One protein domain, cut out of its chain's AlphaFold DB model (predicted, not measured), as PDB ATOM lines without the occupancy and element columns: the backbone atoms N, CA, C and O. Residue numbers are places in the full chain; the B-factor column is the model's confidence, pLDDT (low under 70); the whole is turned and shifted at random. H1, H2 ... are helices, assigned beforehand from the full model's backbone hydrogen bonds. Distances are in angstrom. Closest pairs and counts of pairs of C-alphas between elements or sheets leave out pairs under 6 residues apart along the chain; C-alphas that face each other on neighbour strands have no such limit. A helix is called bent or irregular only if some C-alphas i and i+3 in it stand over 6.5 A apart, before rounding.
ATOM      1  N   GLU A   2     146.302 169.808 205.571       51.81
ATOM      2  CA  GLU A   2     146.576 170.396 206.904       51.81
ATOM      3  C   GLU A   2     145.340 170.545 207.810       51.81
ATOM      4  O   GLU A   2     145.450 170.439 209.029       51.81
ATOM      5  N   PHE A   3     144.147 170.702 207.228       51.34
ATOM      6  CA  PHE A   3     142.904 170.754 208.002       51.34
ATOM      7  C   PHE A   3     142.663 169.447 208.769       51.34
ATOM      8  O   PHE A   3     142.365 169.487 209.947       51.34
ATOM      9  N   CYS A   4     142.893 168.267 208.177       55.62
ATOM     10  CA  CYS A   4     142.733 167.005 208.915       55.62
ATOM     11  C   CYS A   4     143.731 166.849 210.072       55.62
ATOM     12  O   CYS A   4     143.419 166.149 211.029       55.62
ATOM     13  N   SER A   5     144.913 167.481 210.016       59.09
ATOM     14  CA  SER A   5     145.877 167.398 211.120       59.09
ATOM     15  C   SER A   5     145.452 168.178 212.361       59.09
ATOM     16  O   SER A   5     145.780 167.724 213.450       59.09
ATOM     17  N   SER A   6     144.687 169.270 212.234       58.47
ATOM     18  CA  SER A   6     144.188 170.013 213.404       58.47
ATOM     19  C   SER A   6     143.079 169.275 214.155       58.47
ATOM     20  O   SER A   6     142.811 169.591 215.307       58.47
ATOM     21  N   PHE A   7     142.444 168.277 213.531       61.41
ATOM     22  CA  PHE A   7     141.443 167.431 214.191       61.41
ATOM     23  C   PHE A   7     142.030 166.147 214.775       61.41
ATOM     24  O   PHE A   7     141.304 165.414 215.435       61.41
ATOM     25  N   LYS A   8     143.324 165.852 214.583       69.19
ATOM     26  CA  LYS A   8     143.906 164.604 215.101       69.19
ATOM     27  C   LYS A   8     143.877 164.543 216.626       69.19
ATOM     28  O   LYS A   8     143.433 163.532 217.149       69.19
ATOM     29  N   GLY A   9     144.243 165.619 217.331       67.50
ATOM     30  CA  GLY A   9     144.115 165.670 218.795       67.50
ATOM     31  C   GLY A   9     142.674 165.518 219.289       67.50
ATOM     32  O   GLY A   9     142.450 164.939 220.344       67.50
ATOM     33  N   ILE A  10     141.688 165.954 218.495       75.69
ATOM     34  CA  ILE A  10     140.258 165.802 218.811       75.69
ATOM     35  C   ILE A  10     139.818 164.332 218.718       75.69
ATOM     36  O   ILE A  10     138.883 163.933 219.395       75.69
ATOM     37  N   ILE A  11     140.492 163.500 217.920       77.31
ATOM     38  CA  ILE A  11     140.180 162.063 217.834       77.31
ATOM     39  C   ILE A  11     140.658 161.314 219.089       77.31
ATOM     40  O   ILE A  11     140.093 160.279 219.430       77.31
ATOM     41  N   PHE A  12     141.671 161.835 219.786       76.50
ATOM     42  CA  PHE A  12     142.223 161.224 220.997       76.50
ATOM     43  C   PHE A  12     141.505 161.644 222.284       76.50
ATOM     44  O   PHE A  12     141.864 161.164 223.359       76.50
ATOM     45  N   THR A  13     140.514 162.536 222.213       78.62
ATOM     46  CA  THR A  13     139.817 162.989 223.416       78.62
ATOM     47  C   THR A  13     138.811 161.974 223.927       78.62
ATOM     48  O   THR A  13     138.062 161.353 223.173       78.62
ATOM     49  N   SER A  14     138.743 161.870 225.251       75.69
ATOM     50  CA  SER A  14     137.634 161.234 225.948       75.69
ATOM     51  C   SER A  14     136.688 162.303 226.509       75.69
ATOM     52  O   SER A  14     137.004 163.497 226.533       75.69
ATOM     53  N   GLY A  15     135.514 161.884 226.990       72.25
ATOM     54  CA  GLY A  15     134.580 162.790 227.671       72.25
ATOM     55  C   GLY A  15     135.175 163.458 228.920       72.25
ATOM     56  O   GLY A  15     134.726 164.530 229.310       72.25
ATOM     57  N   GLU A  16     136.216 162.863 229.508       78.50
ATOM     58  CA  GLU A  16     136.937 163.407 230.665       78.50
ATOM     59  C   GLU A  16     137.895 164.543 230.268       78.50
ATOM     60  O   GLU A  16     138.097 165.476 231.042       78.50
ATOM     61  N   THR A  17     138.433 164.519 229.042       78.94
ATOM     62  CA  THR A  17     139.357 165.545 228.530       78.94
ATOM     63  C   THR A  17     138.667 166.891 228.291       78.94
ATOM     64  O   THR A  17     139.278 167.950 228.445       78.94
ATOM     65  N   VAL A  18     137.396 166.871 227.878       84.38
ATOM     66  CA  VAL A  18     136.638 168.061 227.452       84.38
ATOM     67  C   VAL A  18     135.286 168.157 228.171       84.38
ATOM     68  O   VAL A  18     134.236 168.007 227.546       84.38
ATOM     69  N   PRO A  19     135.279 168.456 229.486       84.50
ATOM     70  CA  PRO A  19     134.046 168.498 230.275       84.50
ATOM     71  C   PRO A  19     133.143 169.692 229.933       84.50
ATOM     72  O   PRO A  19     131.941 169.654 230.186       84.50
ATOM     73  N   THR A  20     133.698 170.774 229.373       86.62
ATOM     74  CA  THR A  20     132.933 171.967 228.976       86.62
ATOM     75  C   THR A  20     133.355 172.477 227.600       86.62
ATOM     76  O   THR A  20     134.458 172.190 227.129       86.62
ATOM     77  N   ALA A  21     132.507 173.298 226.971       86.94
ATOM     78  CA  ALA A  21     132.808 173.928 225.682       86.94
ATOM     79  C   ALA A  21     134.127 174.728 225.703       86.94
ATOM     80  O   ALA A  21     134.885 174.688 224.738       86.94
ATOM     81  N   ASN A  22     134.459 175.371 226.829       88.00
ATOM     82  CA  ASN A  22     135.729 176.088 226.994       88.00
ATOM     83  C   ASN A  22     136.949 175.154 226.909       88.00
ATOM     84  O   ASN A  22     137.957 175.531 226.317       88.00
ATOM     85  N   HIS A  23     136.860 173.929 227.437       88.38
ATOM     86  CA  HIS A  23     137.945 172.943 227.320       88.38
ATOM     87  C   HIS A  23     138.108 172.462 225.877       88.38
ATOM     88  O   HIS A  23     139.233 172.310 225.406       88.38
ATOM     89  N   LEU A  24     137.001 172.303 225.144       88.38
ATOM     90  CA  LEU A  24     137.049 171.974 223.720       88.38
ATOM     91  C   LEU A  24     137.711 173.095 222.903       88.38
ATOM     92  O   LEU A  24     138.550 172.817 222.048       88.38
ATOM     93  N   ILE A  25     137.389 174.358 223.198       88.75
ATOM     94  CA  ILE A  25     138.042 175.510 222.561       88.75
ATOM     95  C   ILE A  25     139.532 175.524 222.911       88.75
ATOM     96  O   ILE A  25     140.360 175.617 222.011       88.75
ATOM     97  N   ARG A  26     139.900 175.365 224.188       90.00
ATOM     98  CA  ARG A  26     141.305 175.289 224.630       90.00
ATOM     99  C   ARG A  26     142.080 174.211 223.870       90.00
ATOM    100  O   ARG A  26     143.198 174.458 223.421       90.00
ATOM    101  N   LEU A  27     141.493 173.029 223.706       89.62
ATOM    102  CA  LEU A  27     142.101 171.950 222.939       89.62
ATOM    103  C   LEU A  27     142.266 172.315 221.460       89.62
ATOM    104  O   LEU A  27     143.322 172.074 220.880       89.62
ATOM    105  N   TYR A  28     141.246 172.914 220.847       88.69
ATOM    106  CA  TYR A  28     141.330 173.371 219.464       88.69
ATOM    107  C   TYR A  28     142.481 174.368 219.265       88.69
ATOM    108  O   TYR A  28     143.228 174.265 218.290       88.69
ATOM    109  N   ILE A  29     142.679 175.292 220.209       89.12
ATOM    110  CA  ILE A  29     143.808 176.232 220.179       89.12
ATOM    111  C   ILE A  29     145.139 175.497 220.280       89.12
ATOM    112  O   ILE A  29     146.062 175.809 219.523       89.12
ATOM    113  N   HIS A  30     145.244 174.522 221.185       89.75
ATOM    114  CA  HIS A  30     146.439 173.694 221.299       89.75
ATOM    115  C   HIS A  30     146.747 172.994 219.966       89.75
ATOM    116  O   HIS A  30     147.860 173.108 219.453       89.75
ATOM    117  N   GLU A  31     145.759 172.345 219.349       87.81
ATOM    118  CA  GLU A  31     145.938 171.667 218.063       87.81
ATOM    119  C   GLU A  31     146.321 172.629 216.935       87.81
ATOM    120  O   GLU A  31     147.244 172.344 216.169       87.81
ATOM    121  N   ALA A  32     145.670 173.792 216.849       88.12
ATOM    122  CA  ALA A  32     145.997 174.812 215.859       88.12
ATOM    123  C   ALA A  32     147.433 175.328 216.042       88.12
ATOM    124  O   ALA A  32     148.196 175.418 215.078       88.12
ATOM    125  N   THR A  33     147.839 175.593 217.283       87.00
ATOM    126  CA  THR A  33     149.208 176.017 217.608       87.00
ATOM    127  C   THR A  33     150.220 174.962 217.174       87.00
ATOM    128  O   THR A  33     151.233 175.287 216.569       87.00
ATOM    129  N   ARG A  34     149.919 173.681 217.358       85.44
ATOM    130  CA  ARG A  34     150.818 172.589 216.964       85.44
ATOM    131  C   ARG A  34     150.903 172.367 215.456       85.44
ATOM    132  O   ARG A  34     151.942 171.961 214.954       85.44
ATOM    133  N   VAL A  35     149.837 172.647 214.709       84.31
ATOM    134  CA  VAL A  35     149.839 172.512 213.241       84.31
ATOM    135  C   VAL A  35     150.559 173.675 212.559       84.31
ATOM    136  O   VAL A  35     151.227 173.464 211.540       84.31
ATOM    137  N   TYR A  36     150.412 174.885 213.100       84.19
ATOM    138  CA  TYR A  36     150.912 176.109 212.477       84.19
ATOM    139  C   TYR A  36     152.151 176.661 213.183       84.19
ATOM    140  O   TYR A  36     153.184 176.826 212.542       84.19
ATOM    141  N   SER A  37     152.087 176.891 214.495       84.62
ATOM    142  CA  SER A  37     153.167 177.536 215.252       84.62
ATOM    143  C   SER A  37     154.430 176.684 215.370       84.62
ATOM    144  O   SER A  37     155.521 177.249 215.423       84.62
ATOM    145  N   ASP A  38     154.320 175.353 215.381       81.12
ATOM    146  CA  ASP A  38     155.498 174.470 215.428       81.12
ATOM    147  C   ASP A  38     156.322 174.523 214.121       81.12
ATOM    148  O   ASP A  38     157.499 174.169 214.126       81.12
ATOM    149  N   LYS A  39     155.740 174.996 213.005       82.69
ATOM    150  CA  LYS A  39     156.441 175.211 211.722       82.69
ATOM    151  C   LYS A  39     157.105 176.587 211.622       82.69
ATOM    152  O   LYS A  39     157.892 176.819 210.706       82.69
ATOM    153  N   LEU A  40     156.770 177.505 212.528       84.75
ATOM    154  CA  LEU A  40     157.311 178.860 212.543       84.75
ATOM    155  C   LEU A  40     158.646 178.872 213.290       84.75
ATOM    156  O   LEU A  40     158.776 178.301 214.375       84.75
ATOM    157  N   ILE A  41     159.640 179.542 212.712       80.81
ATOM    158  CA  ILE A  41     160.985 179.648 213.293       80.81
ATOM    159  C   ILE A  41     161.110 180.951 214.088       80.81
ATOM    160  O   ILE A  41     161.614 180.938 215.208       80.81
ATOM    161  N   SER A  42     160.625 182.066 213.529       88.19
ATOM    162  CA  SER A  42     160.721 183.380 214.164       88.19
ATOM    163  C   SER A  42     159.758 183.506 215.344       88.19
ATOM    164  O   SER A  42     158.581 183.153 215.247       88.19
ATOM    165  N   ALA A  43     160.246 184.062 216.453       87.25
ATOM    166  CA  ALA A  43     159.404 184.415 217.593       87.25
ATOM    167  C   ALA A  43     158.349 185.473 217.215       87.25
ATOM    168  O   ALA A  43     157.232 185.436 217.724       87.25
ATOM    169  N   GLU A  44     158.673 186.373 216.282       90.50
ATOM    170  CA  GLU A  44     157.742 187.392 215.783       90.50
ATOM    171  C   GLU A  44     156.560 186.756 215.043       90.50
ATOM    172  O   GLU A  44     155.405 187.110 215.296       90.50
ATOM    173  N   ASP A  45     156.829 185.756 214.199       89.81
ATOM    174  CA  ASP A  45     155.787 185.026 213.473       89.81
ATOM    175  C   ASP A  45     154.889 184.249 214.439       89.81
ATOM    176  O   ASP A  45     153.664 184.266 214.306       89.81
ATOM    177  N   LYS A  46     155.484 183.601 215.452       87.44
ATOM    178  CA  LYS A  46     154.734 182.890 216.499       87.44
ATOM    179  C   LYS A  46     153.822 183.840 217.276       87.44
ATOM    180  O   LYS A  46     152.647 183.529 217.467       87.44
ATOM    181  N   ASN A  47     154.326 185.010 217.663       89.50
ATOM    182  CA  ASN A  47     153.539 186.031 218.356       89.50
ATOM    183  C   ASN A  47     152.394 186.554 217.479       89.50
ATOM    184  O   ASN A  47     151.258 186.666 217.940       89.50
ATOM    185  N   THR A  48     152.667 186.811 216.199       91.12
ATOM    186  CA  THR A  48     151.656 187.258 215.231       91.12
ATOM    187  C   THR A  48     150.566 186.203 215.049       91.12
ATOM    188  O   THR A  48     149.378 186.520 215.096       91.12
ATOM    189  N   PHE A  49     150.940 184.927 214.923       90.50
ATOM    190  CA  PHE A  49     149.991 183.817 214.855       90.50
ATOM    191  C   PHE A  49     149.101 183.746 216.102       90.50
ATOM    192  O   PHE A  49     147.879 183.637 215.982       90.50
ATOM    193  N   GLN A  50     149.686 183.861 217.298       88.56
ATOM    194  CA  GLN A  50     148.921 183.864 218.545       88.56
ATOM    195  C   GLN A  50     147.922 185.026 218.611       88.56
ATOM    196  O   GLN A  50     146.790 184.832 219.059       88.56
ATOM    197  N   GLN A  51     148.306 186.221 218.154       90.06
ATOM    198  CA  GLN A  51     147.410 187.378 218.099       90.06
ATOM    199  C   GLN A  51     146.257 187.159 217.114       90.06
ATOM    200  O   GLN A  51     145.097 187.311 217.494       90.06
ATOM    201  N   LEU A  52     146.552 186.713 215.890       91.25
ATOM    202  CA  LEU A  52     145.537 186.419 214.873       91.25
ATOM    203  C   LEU A  52     144.533 185.363 215.347       91.25
ATOM    204  O   LEU A  52     143.326 185.492 215.124       91.25
ATOM    205  N   LEU A  53     145.021 184.327 216.026       89.00
ATOM    206  CA  LEU A  53     144.182 183.263 216.557       89.00
ATOM    207  C   LEU A  53     143.271 183.776 217.682       89.00
ATOM    208  O   LEU A  53     142.070 183.500 217.662       89.00
ATOM    209  N   LYS A  54     143.798 184.590 218.608       88.00
ATOM    210  CA  LYS A  54     143.007 185.258 219.658       88.00
ATOM    211  C   LYS A  54     141.924 186.165 219.072       88.00
ATOM    212  O   LYS A  54     140.772 186.101 219.493       88.00
ATOM    213  N   GLU A  55     142.267 186.981 218.080       90.00
ATOM    214  CA  GLU A  55     141.307 187.864 217.412       90.00
ATOM    215  C   GLU A  55     140.208 187.093 216.681       90.00
ATOM    216  O   GLU A  55     139.037 187.469 216.749       90.00
ATOM    217  N   SER A  56     140.570 186.016 215.982       89.88
ATOM    218  CA  SER A  56     139.611 185.171 215.272       89.88
ATOM    219  C   SER A  56     138.618 184.521 216.237       89.88
ATOM    220  O   SER A  56     137.414 184.521 215.982       89.88
ATOM    221  N   LEU A  57     139.096 184.029 217.382       87.38
ATOM    222  CA  LEU A  57     138.239 183.435 218.404       87.38
ATOM    223  C   LEU A  57     137.265 184.448 219.005       87.38
ATOM    224  O   LEU A  57     136.069 184.173 219.035       87.38
ATOM    225  N   ARG A  58     137.747 185.640 219.381       87.06
ATOM    226  CA  ARG A  58     136.900 186.720 219.917       87.06
ATOM    227  C   ARG A  58     135.812 187.170 218.939       87.06
ATOM    228  O   ARG A  58     134.740 187.583 219.363       87.06
ATOM    229  N   LYS A  59     136.079 187.107 217.630       88.81
ATOM    230  CA  LYS A  59     135.105 187.468 216.585       88.81
ATOM    231  C   LYS A  59     134.028 186.402 216.379       88.81
ATOM    232  O   LYS A  59     132.898 186.754 216.059       88.81
ATOM    233  N   ASN A  60     134.377 185.122 216.517       86.56
ATOM    234  CA  ASN A  60     133.482 184.007 216.185       86.56
ATOM    235  C   ASN A  60     132.769 183.399 217.404       86.56
ATOM    236  O   ASN A  60     131.744 182.745 217.234       86.56
ATOM    237  N   ILE A  61     133.295 183.588 218.617       84.81
ATOM    238  CA  ILE A  61     132.776 182.990 219.851       84.81
ATOM    239  C   ILE A  61     132.550 184.108 220.872       84.81
ATOM    240  O   ILE A  61     133.500 184.646 221.434       84.81
ATOM    241  N   ALA A  62     131.282 184.469 221.091       75.00
ATOM    242  CA  ALA A  62     130.903 185.603 221.937       75.00
ATOM    243  C   ALA A  62     130.991 185.306 223.446       75.00
ATOM    244  O   ALA A  62     131.287 186.201 224.232       75.00
ATOM    245  N   GLU A  63     130.757 184.056 223.850       78.38
ATOM    246  CA  GLU A  63     130.804 183.615 225.247       78.38
ATOM    247  C   GLU A  63     131.981 182.659 225.439       78.38
ATOM    248  O   GLU A  63     131.875 181.457 225.200       78.38
ATOM    249  N   MET A  64     133.129 183.204 225.840       82.69
ATOM    250  CA  MET A  64     134.308 182.411 226.169       82.69
ATOM    251  C   MET A  64     134.989 182.898 227.443       82.69
ATOM    252  O   MET A  64     135.150 184.099 227.655       82.69
ATOM    253  N   ASP A  65     135.417 181.956 228.284       84.38
ATOM    254  CA  ASP A  65     136.235 182.267 229.455       84.38
ATOM    255  C   ASP A  65     137.716 182.256 229.066       84.38
ATOM    256  O   ASP A  65     138.362 181.205 228.999       84.38
ATOM    257  N   GLU A  66     138.254 183.443 228.786       84.06
ATOM    258  CA  GLU A  66     139.651 183.612 228.385       84.06
ATOM    259  C   GLU A  66     140.638 183.080 229.438       84.06
ATOM    260  O   GLU A  66     141.709 182.600 229.063       84.06
ATOM    261  N   ASN A  67     140.278 183.087 230.728       84.38
ATOM    262  CA  ASN A  67     141.165 182.609 231.791       84.38
ATOM    263  C   ASN A  67     141.371 181.098 231.691       84.38
ATOM    264  O   ASN A  67     142.492 180.610 231.813       84.38
ATOM    265  N   ILE A  68     140.300 180.351 231.413       83.44
ATOM    266  CA  ILE A  68     140.371 178.896 231.237       83.44
ATOM    267  C   ILE A  68     141.044 178.562 229.906       83.44
ATOM    268  O   ILE A  68     141.833 177.624 229.821       83.44
ATOM    269  N   ILE A  69     140.748 179.317 228.851       86.44
ATOM    270  CA  ILE A  69     141.189 178.988 227.494       86.44
ATOM    271  C   ILE A  69     142.676 179.286 227.287       86.44
ATOM    272  O   ILE A  69     143.362 178.486 226.656       86.44
ATOM    273  N   PHE A  70     143.186 180.390 227.836       85.88
ATOM    274  CA  PHE A  70     144.572 180.829 227.639       85.88
ATOM    275  C   PHE A  70     145.493 180.583 228.842       85.88
ATOM    276  O   PHE A  70     146.646 180.998 228.788       85.88
ATOM    277  N   ALA A  71     145.035 179.905 229.902       86.25
ATOM    278  CA  ALA A  71     145.905 179.552 231.029       86.25
ATOM    279  C   ALA A  71     147.109 178.703 230.583       86.25
ATOM    280  O   ALA A  71     146.945 177.714 229.864       86.25
TER     281      ALA A  71
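What this domain is: This is residues 2 to 71 of the 165 residues of an uncharacterized protein of Heterotrigona itama (UniProt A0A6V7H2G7). What is the shape? Two long helices, H3 and H4, make a helical hairpin with H3 in the middle; short H1 and H2 pack on H3 on the side away from H4, and H5 packs on H3 near its first residues. What makes it up? The 70 printed residues hold five named helices, H1 to H5 in chain order, and no named strand: the class is all helix. How large is it? It is compact, with a radius of gyration of the C-alphas of 12.6 A and spans of 36 by 25 by 20 A.

Where its parts are: Where are the long helices? H3 is residues 21 to 39, 27.5 A long, from C-alpha 21 at (132.808, 173.928, 225.682), with a kink of 28 degrees near residue 33. It is neither bent nor irregular, but only just: C-alphas 35 and 38 are 6.4 A apart. H4 is residues 43 to 60, 26.0 A, ending at C-alpha 60 (133.482, 184.007, 216.185). Where are the short ones? H1 is residues 2 to 6, H2 residues 8 to 11, H5 residues 66 to 70.

How they stand to each other: What touches the hub, H3? H4 does, at a shallow tilt of 31 degrees, opposite ways; the closest C-alphas, of Ser 37 and Lys 46, are 5.7 A apart. The closest C-alphas to H3 are Ser 6 to Glu 31 for H1, 5.2 A, Gly 9 to Glu 31 for H2, 6.3 A, and Ile 69 to Arg 26 for H5, 4.7 A. What of the backbones? Every O i to N i+4 pair is within hydrogen-bond range in H1, H4 and H5, and 13 of 15 in H3; H2 is too short for one.

The domain as a whole: Is it cut? The printed part has no cut, and no link is long. Where is confidence low? Residues 2 to 9 are under 70.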